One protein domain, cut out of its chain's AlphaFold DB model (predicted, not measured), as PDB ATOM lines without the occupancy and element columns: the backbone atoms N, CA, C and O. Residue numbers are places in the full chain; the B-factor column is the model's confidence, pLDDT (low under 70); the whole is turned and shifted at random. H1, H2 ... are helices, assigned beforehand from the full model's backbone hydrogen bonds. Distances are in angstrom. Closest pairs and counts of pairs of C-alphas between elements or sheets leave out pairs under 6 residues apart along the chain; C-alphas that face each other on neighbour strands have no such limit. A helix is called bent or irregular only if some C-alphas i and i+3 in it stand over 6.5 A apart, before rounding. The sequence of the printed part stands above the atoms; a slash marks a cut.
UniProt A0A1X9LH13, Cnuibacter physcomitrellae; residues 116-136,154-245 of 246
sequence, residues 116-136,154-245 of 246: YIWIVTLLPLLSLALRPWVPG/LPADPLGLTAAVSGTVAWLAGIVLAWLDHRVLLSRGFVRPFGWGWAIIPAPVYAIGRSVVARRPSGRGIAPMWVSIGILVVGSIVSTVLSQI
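This is residues 116 to 136 and 154 to 245 of the 246 residues of a protein of Cnuibacter physcomitrellae (UniProt A0A1X9LH13). Three long helices lie side by side, H1 between H2 and H5, with H2 and H5 apart; H4 folds back against the beginning of H5 and runs out beyond it, and tiny H3 packs on H2. The printed part has 113 residues with five named helices, H1 to H5 in order, and no named strand: all helix, mostly aligned. It is only just loose, close to compact, with a radius of gyration of the C-alphas of 16.1 A, and elongated, spanning 48 by 26 by 18 A.

Start with H1, residues 116 to 133; it is irregular, C-alphas 121 and 124 being 7.1 A apart, with a kink of 42 degrees near residue 123. H2, residues 158 to 187, touches it with residues 167 to 181 alone, opposite ways at a shallow tilt of 10 degrees; the closest C-alphas, Tyr 116 and Leu 177, are 5.6 A apart. H3, residues 196 to 199, touches H2, C-alphas 196 and 179 being closest at 5.2 A. H4, residues 205 to 218, and H5, residues 223 to 242, form a hairpin, closest at C-alphas 208 and 225, 4.8 A. H5 touches H1, the same way at 13 degrees, a shallow tilt, closest at C-alphas 228 and 121, 5.9 A. Every O i to N i+4 pair is within hydrogen-bond range in H2 and H5, against 9 of 14 in H1 and 7 of 10 in H4; H3 is too short for one.

Find C-alpha 116 at (226.962, 148.413, 174.561); from there H1 runs 25.9 A. H2 runs 43.2 A, H3 5.8 A, H4 19.9 A, and H5 28.0 A to C-alpha 242 at (236.279, 164.365, 197.949).

Residues 137 to 153 are not printed; C-alphas 136 and 154 are 12.6 A apart. Of the links printed whole, none is long. Residues 134 to 136, 155 to 156, 202 to 203 and 216 to 220 have pLDDT under 70.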
ATOM      1  N   TYR A 116     226.222 149.103 173.504       85.44
ATOM      2  CA  TYR A 116     226.962 148.413 174.561       85.44
ATOM      3  C   TYR A 116     228.267 149.115 174.958       85.44
ATOM      4  O   TYR A 116     228.552 149.194 176.152       85.44
ATOM      5  N   ILE A 117     229.031 149.690 174.015       83.75
ATOM      6  CA  ILE A 117     230.239 150.442 174.390       83.75
ATOM      7  C   ILE A 117     229.919 151.702 175.176       83.75
ATOM      8  O   ILE A 117     230.634 152.020 176.120       83.75
ATOM      9  N   TRP A 118     228.852 152.413 174.824       87.75
ATOM     10  CA  TRP A 118     228.484 153.624 175.545       87.75
ATOM     11  C   TRP A 118     228.046 153.293 176.968       87.75
ATOM     12  O   TRP A 118     228.491 153.963 177.893       87.75
ATOM     13  N   ILE A 119     227.311 152.194 177.168       86.25
ATOM     14  CA  ILE A 119     226.975 151.708 178.514       86.25
ATOM     15  C   ILE A 119     228.251 151.342 179.291       86.25
ATOM     16  O   ILE A 119     228.449 151.871 180.378       86.25
ATOM     17  N   VAL A 120     229.156 150.523 178.735       80.88
ATOM     18  CA  VAL A 120     230.424 150.140 179.405       80.88
ATOM     19  C   VAL A 120     231.304 151.355 179.726       80.88
ATOM     20  O   VAL A 120     231.903 151.414 180.795       80.88
ATOM     21  N   THR A 121     231.368 152.335 178.822       83.56
ATOM     22  CA  THR A 121     232.190 153.547 178.982       83.56
ATOM     23  C   THR A 121     231.618 154.489 180.043       83.56
ATOM     24  O   THR A 121     232.381 155.114 180.772       83.56
ATOM     25  N   LEU A 122     230.288 154.593 180.146       84.44
ATOM     26  CA  LEU A 122     229.601 155.498 181.075       84.44
ATOM     27  C   LEU A 122     229.280 154.850 182.434       84.44
ATOM     28  O   LEU A 122     229.007 155.569 183.395       84.44
ATOM     29  N   LEU A 123     229.366 153.520 182.552       82.75
ATOM     30  CA  LEU A 123     229.127 152.779 183.796       82.75
ATOM     31  C   LEU A 123     229.908 153.323 185.016       82.75
ATOM     32  O   LEU A 123     229.303 153.427 186.081       82.75
ATOM     33  N   PRO A 124     231.189 153.750 184.908       78.00
ATOM     34  CA  PRO A 124     231.913 154.328 186.042       78.00
ATOM     35  C   PRO A 124     231.317 155.652 186.538       78.00
ATOM     36  O   PRO A 124     231.335 155.916 187.739       78.00
ATOM     37  N   LEU A 125     230.757 156.473 185.636       80.88
ATOM     38  CA  LEU A 125     230.072 157.715 186.010       80.88
ATOM     39  C   LEU A 125     228.761 157.423 186.737       80.88
ATOM     40  O   LEU A 125     228.453 158.103 187.712       80.88
ATOM     41  N   LEU A 126     228.023 156.393 186.308       79.88
ATOM     42  CA  LEU A 126     226.821 155.942 187.007       79.88
ATOM     43  C   LEU A 126     227.170 155.491 188.435       79.88
ATOM     44  O   LEU A 126     226.590 155.999 189.392       79.88
ATOM     45  N   SER A 127     228.185 154.637 188.598       73.81
ATOM     46  CA  SER A 127     228.669 154.209 189.921       73.81
ATOM     47  C   SER A 127     229.117 155.379 190.809       73.81
ATOM     48  O   SER A 127     228.877 155.363 192.015       73.81
ATOM     49  N   LEU A 128     229.740 156.416 190.233       75.12
ATOM     50  CA  LEU A 128     230.125 157.621 190.973       75.12
ATOM     51  C   LEU A 128     228.904 158.470 191.374       75.12
ATOM     52  O   LEU A 128     228.851 158.955 192.502       75.12
ATOM     53  N   ALA A 129     227.913 158.607 190.489       79.81
ATOM     54  CA  ALA A 129     226.689 159.374 190.725       79.81
ATOM     55  C   ALA A 129     225.764 158.744 191.783       79.81
ATOM     56  O   ALA A 129     225.045 159.469 192.469       79.81
ATOM     57  N   LEU A 130     225.803 157.417 191.963       74.81
ATOM     58  CA  LEU A 130     225.082 156.734 193.044       74.81
ATOM     59  C   LEU A 130     225.747 156.920 194.424       74.81
ATOM     60  O   LEU A 130     225.078 156.799 195.448       74.81
ATOM     61  N   ARG A 131     227.045 157.248 194.484       72.81
ATOM     62  CA  ARG A 131     227.826 157.265 195.735       72.81
ATOM     63  C   ARG A 131     227.331 158.235 196.829       72.81
ATOM     64  O   ARG A 131     227.444 157.858 197.994       72.81
ATOM     65  N   PRO A 132     226.789 159.438 196.540       75.44
ATOM     66  CA  PRO A 132     226.243 160.328 197.572       75.44
ATOM     67  C   PRO A 132     225.012 159.771 198.300       75.44
ATOM     68  O   PRO A 132     224.711 160.214 199.404       75.44
ATOM     69  N   TRP A 133     224.312 158.804 197.698       71.56
ATOM     70  CA  TRP A 133     223.069 158.224 198.216       71.56
ATOM     71  C   TRP A 133     223.295 157.061 199.195       71.56
ATOM     72  O   TRP A 133     222.332 156.509 199.720       71.56
ATOM     73  N   VAL A 134     224.556 156.701 199.455       67.56
ATOM     74  CA  VAL A 134     224.954 155.701 200.454       67.56
ATOM     75  C   VAL A 134     225.571 156.434 201.656       67.56
ATOM     76  O   VAL A 134     226.756 156.781 201.606       67.56
ATOM     77  N   PRO A 135     224.798 156.748 202.717       59.97
ATOM     78  CA  PRO A 135     225.349 157.198 203.995       59.97
ATOM     79  C   PRO A 135     226.357 156.193 204.571       59.97
ATOM     80  O   PRO A 135     226.196 154.985 204.436       59.97
ATOM     81  N   GLY A 136     227.392 156.713 205.235       60.34
ATOM     82  CA  GLY A 136     228.535 155.922 205.698       60.34
ATOM     83  C   GLY A 136     229.608 155.707 204.620       60.34
ATOM     84  O   GLY A 136     229.417 155.963 203.432       60.34
ATOM     85  N   LEU A 154     235.281 145.007 205.955       75.50
ATOM     86  CA  LEU A 154     233.916 144.488 206.037       75.50
ATOM     87  C   LEU A 154     232.922 145.602 205.716       75.50
ATOM     88  O   LEU A 154     233.147 146.736 206.136       75.50
ATOM     89  N   PRO A 155     231.811 145.319 205.022       69.44
ATOM     90  CA  PRO A 155     230.713 146.266 204.907       69.44
ATOM     91  C   PRO A 155     230.252 146.763 206.280       69.44
ATOM     92  O   PRO A 155     230.019 145.961 207.184       69.44
ATOM     93  N   ALA A 156     230.180 148.085 206.449       69.00
ATOM     94  CA  ALA A 156     229.918 148.709 207.749       69.00
ATOM     95  C   ALA A 156     228.479 148.481 208.245       69.00
ATOM     96  O   ALA A 156     228.225 148.457 209.448       69.00
ATOM     97  N   ASP A 157     227.548 148.349 207.305       73.62
ATOM     98  CA  ASP A 157     226.110 148.389 207.512       73.62
ATOM     99  C   ASP A 157     225.373 147.679 206.343       73.62
ATOM    100  O   ASP A 157     225.992 147.333 205.327       73.62
ATOM    101  N   PRO A 158     224.045 147.457 206.437       76.62
ATOM    102  CA  PRO A 158     223.269 146.854 205.352       76.62
ATOM    103  C   PRO A 158     223.330 147.633 204.031       76.62
ATOM    104  O   PRO A 158     223.206 147.030 202.964       76.62
ATOM    105  N   LEU A 159     223.541 148.953 204.072       72.69
ATOM    106  CA  LEU A 159     223.657 149.777 202.872       72.69
ATOM    107  C   LEU A 159     225.040 149.633 202.215       72.69
ATOM    108  O   LEU A 159     225.131 149.523 200.994       72.69
ATOM    109  N   GLY A 160     226.112 149.505 202.998       73.81
ATOM    110  CA  GLY A 160     227.424 149.070 202.518       73.81
ATOM    111  C   GLY A 160     227.385 147.690 201.849       73.81
ATOM    112  O   GLY A 160     228.013 147.497 200.806       73.81
ATOM    113  N   LEU A 161     226.590 146.745 202.375       77.62
ATOM    114  CA  LEU A 161     226.361 145.444 201.728       77.62
ATOM    115  C   LEU A 161     225.666 145.594 200.367       77.62
ATOM    116  O   LEU A 161     226.129 145.012 199.384       77.62
ATOM    117  N   THR A 162     224.593 146.386 200.267       76.94
ATOM    118  CA  THR A 162     223.920 146.608 198.973       76.94
ATOM    119  C   THR A 162     224.802 147.376 197.986       76.94
ATOM    120  O   THR A 162     224.777 147.073 196.791       76.94
ATOM    121  N   ALA A 163     225.659 148.288 198.453       76.81
ATOM    122  CA  ALA A 163     226.671 148.960 197.635       76.81
ATOM    123  C   ALA A 163     227.747 147.985 197.106       76.81
ATOM    124  O   ALA A 163     228.091 148.021 195.925       76.81
ATOM    125  N   ALA A 164     228.238 147.061 197.938       78.56
ATOM    126  CA  ALA A 164     229.204 146.038 197.526       78.56
ATOM    127  C   ALA A 164     228.604 145.029 196.523       78.56
ATOM    128  O   ALA A 164     229.219 144.713 195.496       78.56
ATOM    129  N   VAL A 165     227.376 144.562 196.776       84.44
ATOM    130  CA  VAL A 165     226.651 143.652 195.872       84.44
ATOM    131  C   VAL A 165     226.335 144.340 194.545       84.44
ATOM    132  O   VAL A 165     226.611 143.770 193.493       84.44
ATOM    133  N   SER A 166     225.831 145.578 194.558       80.62
ATOM    134  CA  SER A 166     225.560 146.326 193.321       80.62
ATOM    135  C   SER A 166     226.833 146.641 192.530       80.62
ATOM    136  O   SER A 166     226.808 146.549 191.306       80.62
ATOM    137  N   GLY A 167     227.968 146.892 193.196       81.44
ATOM    138  CA  GLY A 167     229.283 146.976 192.554       81.44
ATOM    139  C   GLY A 167     229.683 145.679 191.840       81.44
ATOM    140  O   GLY A 167     230.083 145.710 190.675       81.44
ATOM    141  N   THR A 168     229.503 144.529 192.496       85.38
ATOM    142  CA  THR A 168     229.755 143.202 191.898       85.38
ATOM    143  C   THR A 168     228.830 142.930 190.707       85.38
ATOM    144  O   THR A 168     229.285 142.489 189.652       85.38
ATOM    145  N   VAL A 169     227.537 143.242 190.838       88.44
ATOM    146  CA  VAL A 169     226.545 143.095 189.759       88.44
ATOM    147  C   VAL A 169     226.874 144.010 188.578       88.44
ATOM    148  O   VAL A 169     226.820 143.560 187.435       88.44
ATOM    149  N   ALA A 170     227.276 145.260 188.822       85.56
ATOM    150  CA  ALA A 170     227.697 146.188 187.774       85.56
ATOM    151  C   ALA A 170     228.963 145.702 187.046       85.56
ATOM    152  O   ALA A 170     229.039 145.798 185.822       85.56
ATOM    153  N   TRP A 171     229.930 145.122 187.766       86.56
ATOM    154  CA  TRP A 171     231.122 144.518 187.164       86.56
ATOM    155  C   TRP A 171     230.775 143.318 186.267       86.56
ATOM    156  O   TRP A 171     231.181 143.286 185.103       86.56
ATOM    157  N   LEU A 172     229.941 142.387 186.747       91.56
ATOM    158  CA  LEU A 172     229.444 141.263 185.942       91.56
ATOM    159  C   LEU A 172     228.650 141.741 184.715       91.56
ATOM    160  O   LEU A 172     228.858 141.239 183.609       91.56
ATOM    161  N   ALA A 173     227.793 142.754 184.875       89.44
ATOM    162  CA  ALA A 173     227.069 143.372 183.766       89.44
ATOM    163  C   ALA A 173     228.029 143.994 182.735       89.44
ATOM    164  O   ALA A 173     227.817 143.833 181.535       89.44
ATOM    165  N   GLY A 174     229.120 144.631 183.174       87.69
ATOM    166  CA  GLY A 174     230.186 145.135 182.303       87.69
ATOM    167  C   GLY A 174     230.824 144.043 181.435       87.69
ATOM    168  O   GLY A 174     231.008 144.244 180.232       87.69
ATOM    169  N   ILE A 175     231.084 142.862 182.006       90.50
ATOM    170  CA  ILE A 175     231.603 141.695 181.272       90.50
ATOM    171  C   ILE A 175     230.572 141.187 180.249       90.50
ATOM    172  O   ILE A 175     230.921 140.947 179.090       90.50
ATOM    173  N   VAL A 176     229.294 141.079 180.629       90.94
ATOM    174  CA  VAL A 176     228.208 140.669 179.715       90.94
ATOM    175  C   VAL A 176     228.043 141.662 178.558       90.94
ATOM    176  O   VAL A 176     227.902 141.251 177.406       90.94
ATOM    177  N   LEU A 177     228.123 142.968 178.824       90.19
ATOM    178  CA  LEU A 177     228.066 144.014 177.799       90.19
ATOM    179  C   LEU A 177     229.269 143.955 176.841       90.19
ATOM    180  O   LEU A 177     229.092 144.109 175.632       90.19
ATOM    181  N   ALA A 178     230.476 143.683 177.349       89.12
ATOM    182  CA  ALA A 178     231.668 143.472 176.526       89.12
ATOM    183  C   ALA A 178     231.557 142.218 175.636       89.12
ATOM    184  O   ALA A 178     232.016 142.214 174.492       89.12
ATOM    185  N   TRP A 179     230.905 141.159 176.124       92.25
ATOM    186  CA  TRP A 179     230.606 139.960 175.339       92.25
ATOM    187  C   TRP A 179     229.540 140.207 174.257       92.25
ATOM    188  O   TRP A 179     229.728 139.789 173.110       92.25
ATOM    189  N   LEU A 180     228.461 140.935 174.579       91.12
ATOM    190  CA  LEU A 180     227.438 141.346 173.607       91.12
ATOM    191  C   LEU A 180     228.045 142.200 172.492       91.12
ATOM    192  O   LEU A 180     227.797 141.956 171.312       91.12
ATOM    193  N   ASP A 181     228.890 143.163 172.853       89.69
ATOM    194  CA  ASP A 181     229.604 143.977 171.882       89.69
ATOM    195  C   ASP A 181     230.524 143.154 170.977       89.69
ATOM    196  O   ASP A 181     230.465 143.295 169.757       89.69
ATOM    197  N   HIS A 182     231.325 142.258 171.558       85.81
ATOM    198  CA  HIS A 182     232.219 141.386 170.803       85.81
ATOM    199  C   HIS A 182     231.444 140.546 169.772       85.81
ATOM    200  O   HIS A 182     231.862 140.447 168.618       85.81
ATOM    201  N   ARG A 183     230.265 140.021 170.141       89.50
ATOM    202  CA  ARG A 183     229.355 139.335 169.205       89.50
ATOM    203  C   ARG A 183     228.824 140.250 168.100       89.50
ATOM    204  O   ARG A 183     228.748 139.820 166.952       89.50
ATOM    205  N   VAL A 184     228.499 141.503 168.417       86.75
ATOM    206  CA  VAL A 184     228.054 142.500 167.428       86.75
ATOM    207  C   VAL A 184     229.182 142.938 166.488       86.75
ATOM    208  O   VAL A 184     228.920 143.228 165.325       86.75
ATOM    209  N   LEU A 185     230.440 142.959 166.933       84.81
ATOM    210  CA  LEU A 185     231.579 143.201 166.043       84.81
ATOM    211  C   LEU A 185     231.808 142.017 165.091       84.81
ATOM    212  O   LEU A 185     232.000 142.235 163.896       84.81
ATOM    213  N   LEU A 186     231.710 140.777 165.585       84.56
ATOM    214  CA  LEU A 186     231.787 139.577 164.740       84.56
ATOM    215  C   LEU A 186     230.688 139.568 163.664       84.56
ATOM    216  O   LEU A 186     230.992 139.367 162.489       84.56
ATOM    217  N   SER A 187     229.430 139.867 164.017       82.38
ATOM    218  CA  SER A 187     228.332 139.928 163.034       82.38
ATOM    219  C   SER A 187     228.436 141.103 162.052       82.38
ATOM    220  O   SER A 187     227.833 141.062 160.983       82.38
ATOM    221  N   ARG A 188     229.234 142.130 162.375       81.06
ATOM    222  CA  ARG A 188     229.575 143.262 161.491       81.06
ATOM    223  C   ARG A 188     230.810 143.009 160.612       81.06
ATOM    224  O   ARG A 188     231.272 143.936 159.953       81.06
ATOM    225  N   GLY A 189     231.352 141.789 160.594       76.75
ATOM    226  CA  GLY A 189     232.472 141.408 159.726       76.75
ATOM    227  C   GLY A 189     233.864 141.755 160.263       76.75
ATOM    228  O   GLY A 189     234.844 141.650 159.527       76.75
ATOM    229  N   PHE A 190     234.004 142.137 161.539       78.06
ATOM    230  CA  PHE A 190     235.330 142.271 162.148       78.06
ATOM    231  C   PHE A 190     235.928 140.873 162.362       78.06
ATOM    232  O   PHE A 190     235.516 140.152 163.266       78.06
ATOM    233  N   VAL A 191     236.923 140.502 161.548       77.31
ATOM    234  CA  VAL A 191     237.530 139.151 161.531       77.31
ATOM    235  C   VAL A 191     238.258 138.802 162.838       77.31
ATOM    236  O   VAL A 191     238.281 137.645 163.252       77.31
ATOM    237  N   ARG A 192     238.872 139.793 163.500       77.62
ATOM    238  CA  ARG A 192     239.576 139.635 164.788       77.62
ATOM    239  C   ARG A 192     239.266 140.814 165.723       77.62
ATOM    240  O   ARG A 192     240.105 141.702 165.876       77.62
ATOM    241  N   PRO A 193     238.061 140.876 166.318       84.06
ATOM    242  CA  PRO A 193     237.719 141.920 167.272       84.06
ATOM    243  C   PRO A 193     238.429 141.679 168.609       84.06
ATOM    244  O   PRO A 193     238.811 140.556 168.944       84.06
ATOM    245  N   PHE A 194     238.601 142.743 169.394       84.69
ATOM    246  CA  PHE A 194     239.265 142.660 170.694       84.69
ATOM    247  C   PHE A 194     238.496 141.732 171.651       84.69
ATOM    248  O   PHE A 194     237.267 141.795 171.738       84.69
ATOM    249  N   GLY A 195     239.215 140.844 172.345       85.56
ATOM    250  CA  GLY A 195     238.615 139.794 173.172       85.56
ATOM    251  C   GLY A 195     237.838 140.347 174.369       85.56
ATOM    252  O   GLY A 195     238.340 141.196 175.102       85.56
ATOM    253  N   TRP A 196     236.629 139.832 174.601       89.88
ATOM    254  CA  TRP A 196     235.766 140.253 175.713       89.88
ATOM    255  C   TRP A 196     236.370 139.962 177.101       89.88
ATOM    256  O   TRP A 196     236.108 140.708 178.038       89.88
ATOM    257  N   GLY A 197     237.228 138.940 177.231       87.50
ATOM    258  CA  GLY A 197     237.874 138.570 178.501       87.50
ATOM    259  C   GLY A 197     238.733 139.681 179.122       87.50
ATOM    260  O   GLY A 197     238.906 139.721 180.335       87.50
ATOM    261  N   TRP A 198     239.188 140.653 178.327       86.38
ATOM    262  CA  TRP A 198     239.886 141.843 178.824       86.38
ATOM    263  C   TRP A 198     239.003 142.784 179.665       86.38
ATOM    264  O   TRP A 198     239.539 143.672 180.321       86.38
ATOM    265  N   ALA A 199     237.678 142.593 179.684       86.88
ATOM    266  CA  ALA A 199     236.764 143.298 180.589       86.88
ATOM    267  C   ALA A 199     236.810 142.781 182.043       86.88
ATOM    268  O   ALA A 199     236.280 143.436 182.935       86.88
ATOM    269  N   ILE A 200     237.451 141.630 182.294       87.94
ATOM    270  CA  ILE A 200     237.679 141.103 183.649       87.94
ATOM    271  C   ILE A 200     238.683 141.989 184.405       87.94
ATOM    272  O   ILE A 200     238.552 142.178 185.614       87.94
ATOM    273  N   ILE A 201     239.670 142.560 183.701       84.44
ATOM    274  CA  ILE A 201     240.698 143.419 184.299       84.44
ATOM    275  C   ILE A 201     240.081 144.786 184.649       84.44
ATOM    276  O   ILE A 201     239.596 145.472 183.745       84.44
ATOM    277  N   PRO A 202     240.110 145.223 185.924       66.88
ATOM    278  CA  PRO A 202     239.469 146.461 186.361       66.88
ATOM    279  C   PRO A 202     240.246 147.702 185.897       66.88
ATOM    280  O   PRO A 202     241.126 148.207 186.587       66.88
ATOM    281  N   ALA A 203     239.910 148.187 184.704       67.38
ATOM    282  CA  ALA A 203     240.322 149.461 184.112       67.38
ATOM    283  C   ALA A 203     239.582 149.640 182.766       67.38
ATOM    284  O   ALA A 203     239.014 148.675 182.250       67.38
ATOM    285  N   PRO A 204     239.630 150.813 182.103       77.38
ATOM    286  CA  PRO A 204     239.088 150.985 180.747       77.38
ATOM    287  C   PRO A 204     239.832 150.192 179.645       77.38
ATOM    288  O   PRO A 204     239.683 150.500 178.463       77.38
ATOM    289  N   VAL A 205     240.611 149.155 179.990       83.56
ATOM    290  CA  VAL A 205     241.404 148.312 179.073       83.56
ATOM    291  C   VAL A 205     240.551 147.786 177.924       83.56
ATOM    292  O   VAL A 205     240.966 147.885 176.772       83.56
ATOM    293  N   TYR A 206     239.340 147.295 178.204       86.81
ATOM    294  CA  TYR A 206     238.442 146.822 177.153       86.81
ATOM    295  C   TYR A 206     238.019 147.940 176.187       86.81
ATOM    296  O   TYR A 206     238.090 147.752 174.972       86.81
ATOM    297  N   ALA A 207     237.646 149.115 176.706       84.25
ATOM    298  CA  ALA A 207     237.229 150.270 175.907       84.25
ATOM    299  C   ALA A 207     238.383 150.884 175.090       84.25
ATOM    300  O   ALA A 207     238.177 151.325 173.958       84.25
ATOM    301  N   ILE A 208     239.608 150.859 175.616       83.56
ATOM    302  CA  ILE A 208     240.818 151.312 174.921       83.56
ATOM    303  C   ILE A 208     241.238 150.283 173.857       83.56
ATOM    304  O   ILE A 208     241.367 150.630 172.683       83.56
ATOM    305  N   GLY A 209     241.382 149.008 174.232       83.69
ATOM    306  CA  GLY A 209     241.865 147.933 173.360       83.69
ATOM    307  C   GLY A 209     241.004 147.739 172.112       83.69
ATOM    308  O   GLY A 209     241.521 147.729 170.992       83.69
ATOM    309  N   ARG A 210     239.673 147.712 172.265       85.38
ATOM    310  CA  ARG A 210     238.747 147.684 171.118       85.38
ATOM    311  C   ARG A 210     238.886 148.898 170.199       85.38
ATOM    312  O   ARG A 210     238.701 148.756 168.998       85.38
ATOM    313  N   SER A 211     239.181 150.080 170.748       82.38
ATOM    314  CA  SER A 211     239.217 151.335 169.990       82.38
ATOM    315  C   SER A 211     240.457 151.363 169.102       82.38
ATOM    316  O   SER A 211     240.382 151.760 167.943       82.38
ATOM    317  N   VAL A 212     241.580 150.844 169.611       80.69
ATOM    318  CA  VAL A 212     242.812 150.631 168.838       80.69
ATOM    319  C   VAL A 212     242.604 149.575 167.746       80.69
ATOM    320  O   VAL A 212     242.944 149.826 166.589       80.69
ATOM    321  N   VAL A 213     241.998 148.426 168.078       80.12
ATOM    322  CA  VAL A 213     241.740 147.340 167.111       80.12
ATOM    323  C   VAL A 213     240.752 147.769 166.018       80.12
ATOM    324  O   VAL A 213     240.992 147.493 164.847       80.12
ATOM    325  N   ALA A 214     239.684 148.492 166.360       74.44
ATOM    326  CA  ALA A 214     238.695 148.975 165.394       74.44
ATOM    327  C   ALA A 214     239.206 150.134 164.516       74.44
ATOM    328  O   ALA A 214     238.721 150.304 163.395       74.44
ATOM    329  N   ARG A 215     240.200 150.909 164.983       77.00
ATOM    330  CA  ARG A 215     240.746 152.060 164.245       77.00
ATOM    331  C   ARG A 215     241.394 151.667 162.919       77.00
ATOM    332  O   ARG A 215     241.178 152.373 161.937       77.00
ATOM    333  N   ARG A 216     242.175 150.576 162.868       69.62
ATOM    334  CA  ARG A 216     242.858 150.161 161.622       69.62
ATOM    335  C   ARG A 216     241.868 149.769 160.504       69.62
ATOM    336  O   ARG A 216     242.010 150.335 159.428       69.62
ATOM    337  N   PRO A 217     240.864 148.891 160.719       66.56
ATOM    338  CA  PRO A 217     239.974 148.446 159.639       66.56
ATOM    339  C   PRO A 217     238.858 149.421 159.244       66.56
ATOM    340  O   PRO A 217     238.194 149.176 158.244       66.56
ATOM    341  N   SER A 218     238.588 150.470 160.037       66.38
ATOM    342  CA  SER A 218     237.421 151.354 159.831       66.38
ATOM    343  C   SER A 218     237.732 152.857 159.768       66.38
ATOM    344  O   SER A 218     236.834 153.661 159.507       66.38
ATOM    345  N   GLY A 219     238.963 153.272 160.096       64.50
ATOM    346  CA  GLY A 219     239.350 154.684 160.238       64.50
ATOM    347  C   GLY A 219     238.630 155.450 161.364       64.50
ATOM    348  O   GLY A 219     238.881 156.636 161.567       64.50
ATOM    349  N   ARG A 220     237.729 154.795 162.107       65.50
ATOM    350  CA  ARG A 220     236.846 155.364 163.136       65.50
ATOM    351  C   ARG A 220     236.965 154.554 164.435       65.50
ATOM    352  O   ARG A 220     237.714 153.587 164.509       65.50
ATOM    353  N   GLY A 221     236.253 154.960 165.489       73.38
ATOM    354  CA  GLY A 221     236.200 154.194 166.742       73.38
ATOM    355  C   GLY A 221     237.122 154.661 167.873       73.38
ATOM    356  O   GLY A 221     237.159 153.999 168.898       73.38
ATOM    357  N   ILE A 222     237.820 155.797 167.747       83.12
ATOM    358  CA  ILE A 222     238.661 156.348 168.835       83.12
ATOM    359  C   ILE A 222     237.857 157.072 169.939       83.12
ATOM    360  O   ILE A 222     238.379 157.321 171.022       83.12
ATOM    361  N   ALA A 223     236.583 157.407 169.703       84.56
ATOM    362  CA  ALA A 223     235.786 158.186 170.657       84.56
ATOM    363  C   ALA A 223     235.623 157.515 172.046       84.56
ATOM    364  O   ALA A 223     235.872 158.197 173.040       84.56
ATOM    365  N   PRO A 224     235.314 156.202 172.171       83.69
ATOM    366  CA  PRO A 224     235.239 155.535 173.473       83.69
ATOM    367  C   PRO A 224     236.553 155.565 174.259       83.69
ATOM    368  O   PRO A 224     236.519 155.678 175.480       83.69
ATOM    369  N   MET A 225     237.705 155.514 173.581       86.12
ATOM    370  CA  MET A 225     239.019 155.652 174.218       86.12
ATOM    371  C   MET A 225     239.183 157.037 174.857       86.12
ATOM    372  O   MET A 225     239.486 157.113 176.045       86.12
ATOM    373  N   TRP A 226     238.939 158.122 174.113       86.88
ATOM    374  CA  TRP A 226     239.057 159.483 174.658       86.88
ATOM    375  C   TRP A 226     238.078 159.747 175.803       86.88
ATOM    376  O   TRP A 226     238.474 160.310 176.822       86.88
ATOM    377  N   VAL A 227     236.829 159.290 175.677       87.31
ATOM    378  CA  VAL A 227     235.827 159.423 176.745       87.31
ATOM    379  C   VAL A 227     236.237 158.612 177.979       87.31
ATOM    380  O   VAL A 227     236.185 159.139 179.086       87.31
ATOM    381  N   SER A 228     236.736 157.383 177.809       83.94
ATOM    382  CA  SER A 228     237.247 156.568 178.922       83.94
ATOM    383  C   SER A 228     238.417 157.235 179.653       83.94
ATOM    384  O   SER A 228     238.461 157.218 180.881       83.94
ATOM    385  N   ILE A 229     239.355 157.839 178.913       85.38
ATOM    386  CA  ILE A 229     240.496 158.572 179.482       85.38
ATOM    387  C   ILE A 229     240.004 159.800 180.259       85.38
ATOM    388  O   ILE A 229     240.409 159.995 181.402       85.38
ATOM    389  N   GLY A 230     239.092 160.589 179.679       88.06
ATOM    390  CA  GLY A 230     238.502 161.754 180.344       88.06
ATOM    391  C   GLY A 230     237.775 161.387 181.642       88.06
ATOM    392  O   GLY A 230     237.997 162.025 182.667       88.06
ATOM    393  N   ILE A 231     236.976 160.314 181.625       87.19
ATOM    394  CA  ILE A 231     236.284 159.787 182.812       87.19
ATOM    395  C   ILE A 231     237.281 159.340 183.884       87.19
ATOM    396  O   ILE A 231     237.073 159.643 185.056       87.19
ATOM    397  N   LEU A 232     238.368 158.660 183.502       85.88
ATOM    398  CA  LEU A 232     239.392 158.219 184.449       85.88
ATOM    399  C   LEU A 232     240.074 159.419 185.124       85.88
ATOM    400  O   LEU A 232     240.132 159.477 186.347       85.88
ATOM    401  N   VAL A 233     240.519 160.406 184.340       87.69
ATOM    402  CA  VAL A 233     241.197 161.612 184.850       87.69
ATOM    403  C   VAL A 233     240.269 162.431 185.750       87.69
ATOM    404  O   VAL A 233     240.623 162.724 186.892       87.69
ATOM    405  N   VAL A 234     239.063 162.766 185.279       87.75
ATOM    406  CA  VAL A 234     238.095 163.562 186.054       87.75
ATOM    407  C   VAL A 234     237.640 162.802 187.301       87.75
ATOM    408  O   VAL A 234     237.601 163.382 188.383       87.75
ATOM    409  N   GLY A 235     237.361 161.501 187.188       83.69
ATOM    410  CA  GLY A 235     236.983 160.652 188.318       83.69
ATOM    411  C   GLY A 235     238.073 160.566 189.391       83.69
ATOM    412  O   GLY A 235     237.765 160.670 190.578       83.69
ATOM    413  N   SER A 236     239.346 160.456 188.996       82.56
ATOM    414  CA  SER A 236     240.487 160.482 189.920       82.56
ATOM    415  C   SER A 236     240.653 161.836 190.617       82.56
ATOM    416  O   SER A 236     240.888 161.861 191.826       82.56
ATOM    417  N   ILE A 237     240.476 162.953 189.900       86.81
ATOM    418  CA  ILE A 237     240.518 164.302 190.488       86.81
ATOM    419  C   ILE A 237     239.377 164.467 191.498       86.81
ATOM    420  O   ILE A 237     239.632 164.787 192.657       86.81
ATOM    421  N   VAL A 238     238.135 164.178 191.096       85.38
ATOM    422  CA  VAL A 238     236.955 164.282 191.969       85.38
ATOM    423  C   VAL A 238     237.105 163.387 193.197       85.38
ATOM    424  O   VAL A 238     236.861 163.851 194.305       85.38
ATOM    425  N   SER A 239     237.556 162.138 193.039       77.25
ATOM    426  CA  SER A 239     237.760 161.226 194.171       77.25
ATOM    427  C   SER A 239     238.843 161.716 195.136       77.25
ATOM    428  O   SER A 239     238.672 161.557 196.341       77.25
ATOM    429  N   THR A 240     239.927 162.308 194.625       83.44
ATOM    430  CA  THR A 240     241.002 162.885 195.451       83.44
ATOM    431  C   THR A 240     240.513 164.112 196.215       83.44
ATOM    432  O   THR A 240     240.771 164.230 197.407       83.44
ATOM    433  N   VAL A 241     239.769 165.010 195.562       86.00
ATOM    434  CA  VAL A 241     239.188 166.198 196.212       86.00
ATOM    435  C   VAL A 241     238.174 165.787 197.281       86.00
ATOM    436  O   VAL A 241     238.245 166.277 198.406       86.00
ATOM    437  N   LEU A 242     237.278 164.836 196.984       79.81
ATOM    438  CA  LEU A 242     236.279 164.365 197.949       79.81
ATOM    439  C   LEU A 242     236.910 163.730 199.199       79.81
ATOM    440  O   LEU A 242     236.301 163.776 200.265       79.81
ATOM    441  N   SER A 243     238.100 163.131 199.072       74.75
ATOM    442  CA  SER A 243     238.816 162.517 200.194       74.75
ATOM    443  C   SER A 243     239.631 163.502 201.035       74.75
ATOM    444  O   SER A 243     240.164 163.079 202.049       74.75
ATOM    445  N   GLN A 244     239.764 164.774 200.630       80.38
ATOM    446  CA  GLN A 244     240.340 165.832 201.482       80.38
ATOM    447  C   GLN A 244     239.272 166.570 202.310       80.38
ATOM    448  O   GLN A 244     239.609 167.352 203.191       80.38
ATOM    449  N   ILE A 245     237.988 166.376 201.986       78.94
ATOM    450  CA  ILE A 245     236.844 167.100 202.573       78.94
ATOM    451  C   ILE A 245     236.110 166.236 203.628       78.94
ATOM    452  O   ILE A 245     235.182 166.708 204.283       78.94
TER     453      ILE A 245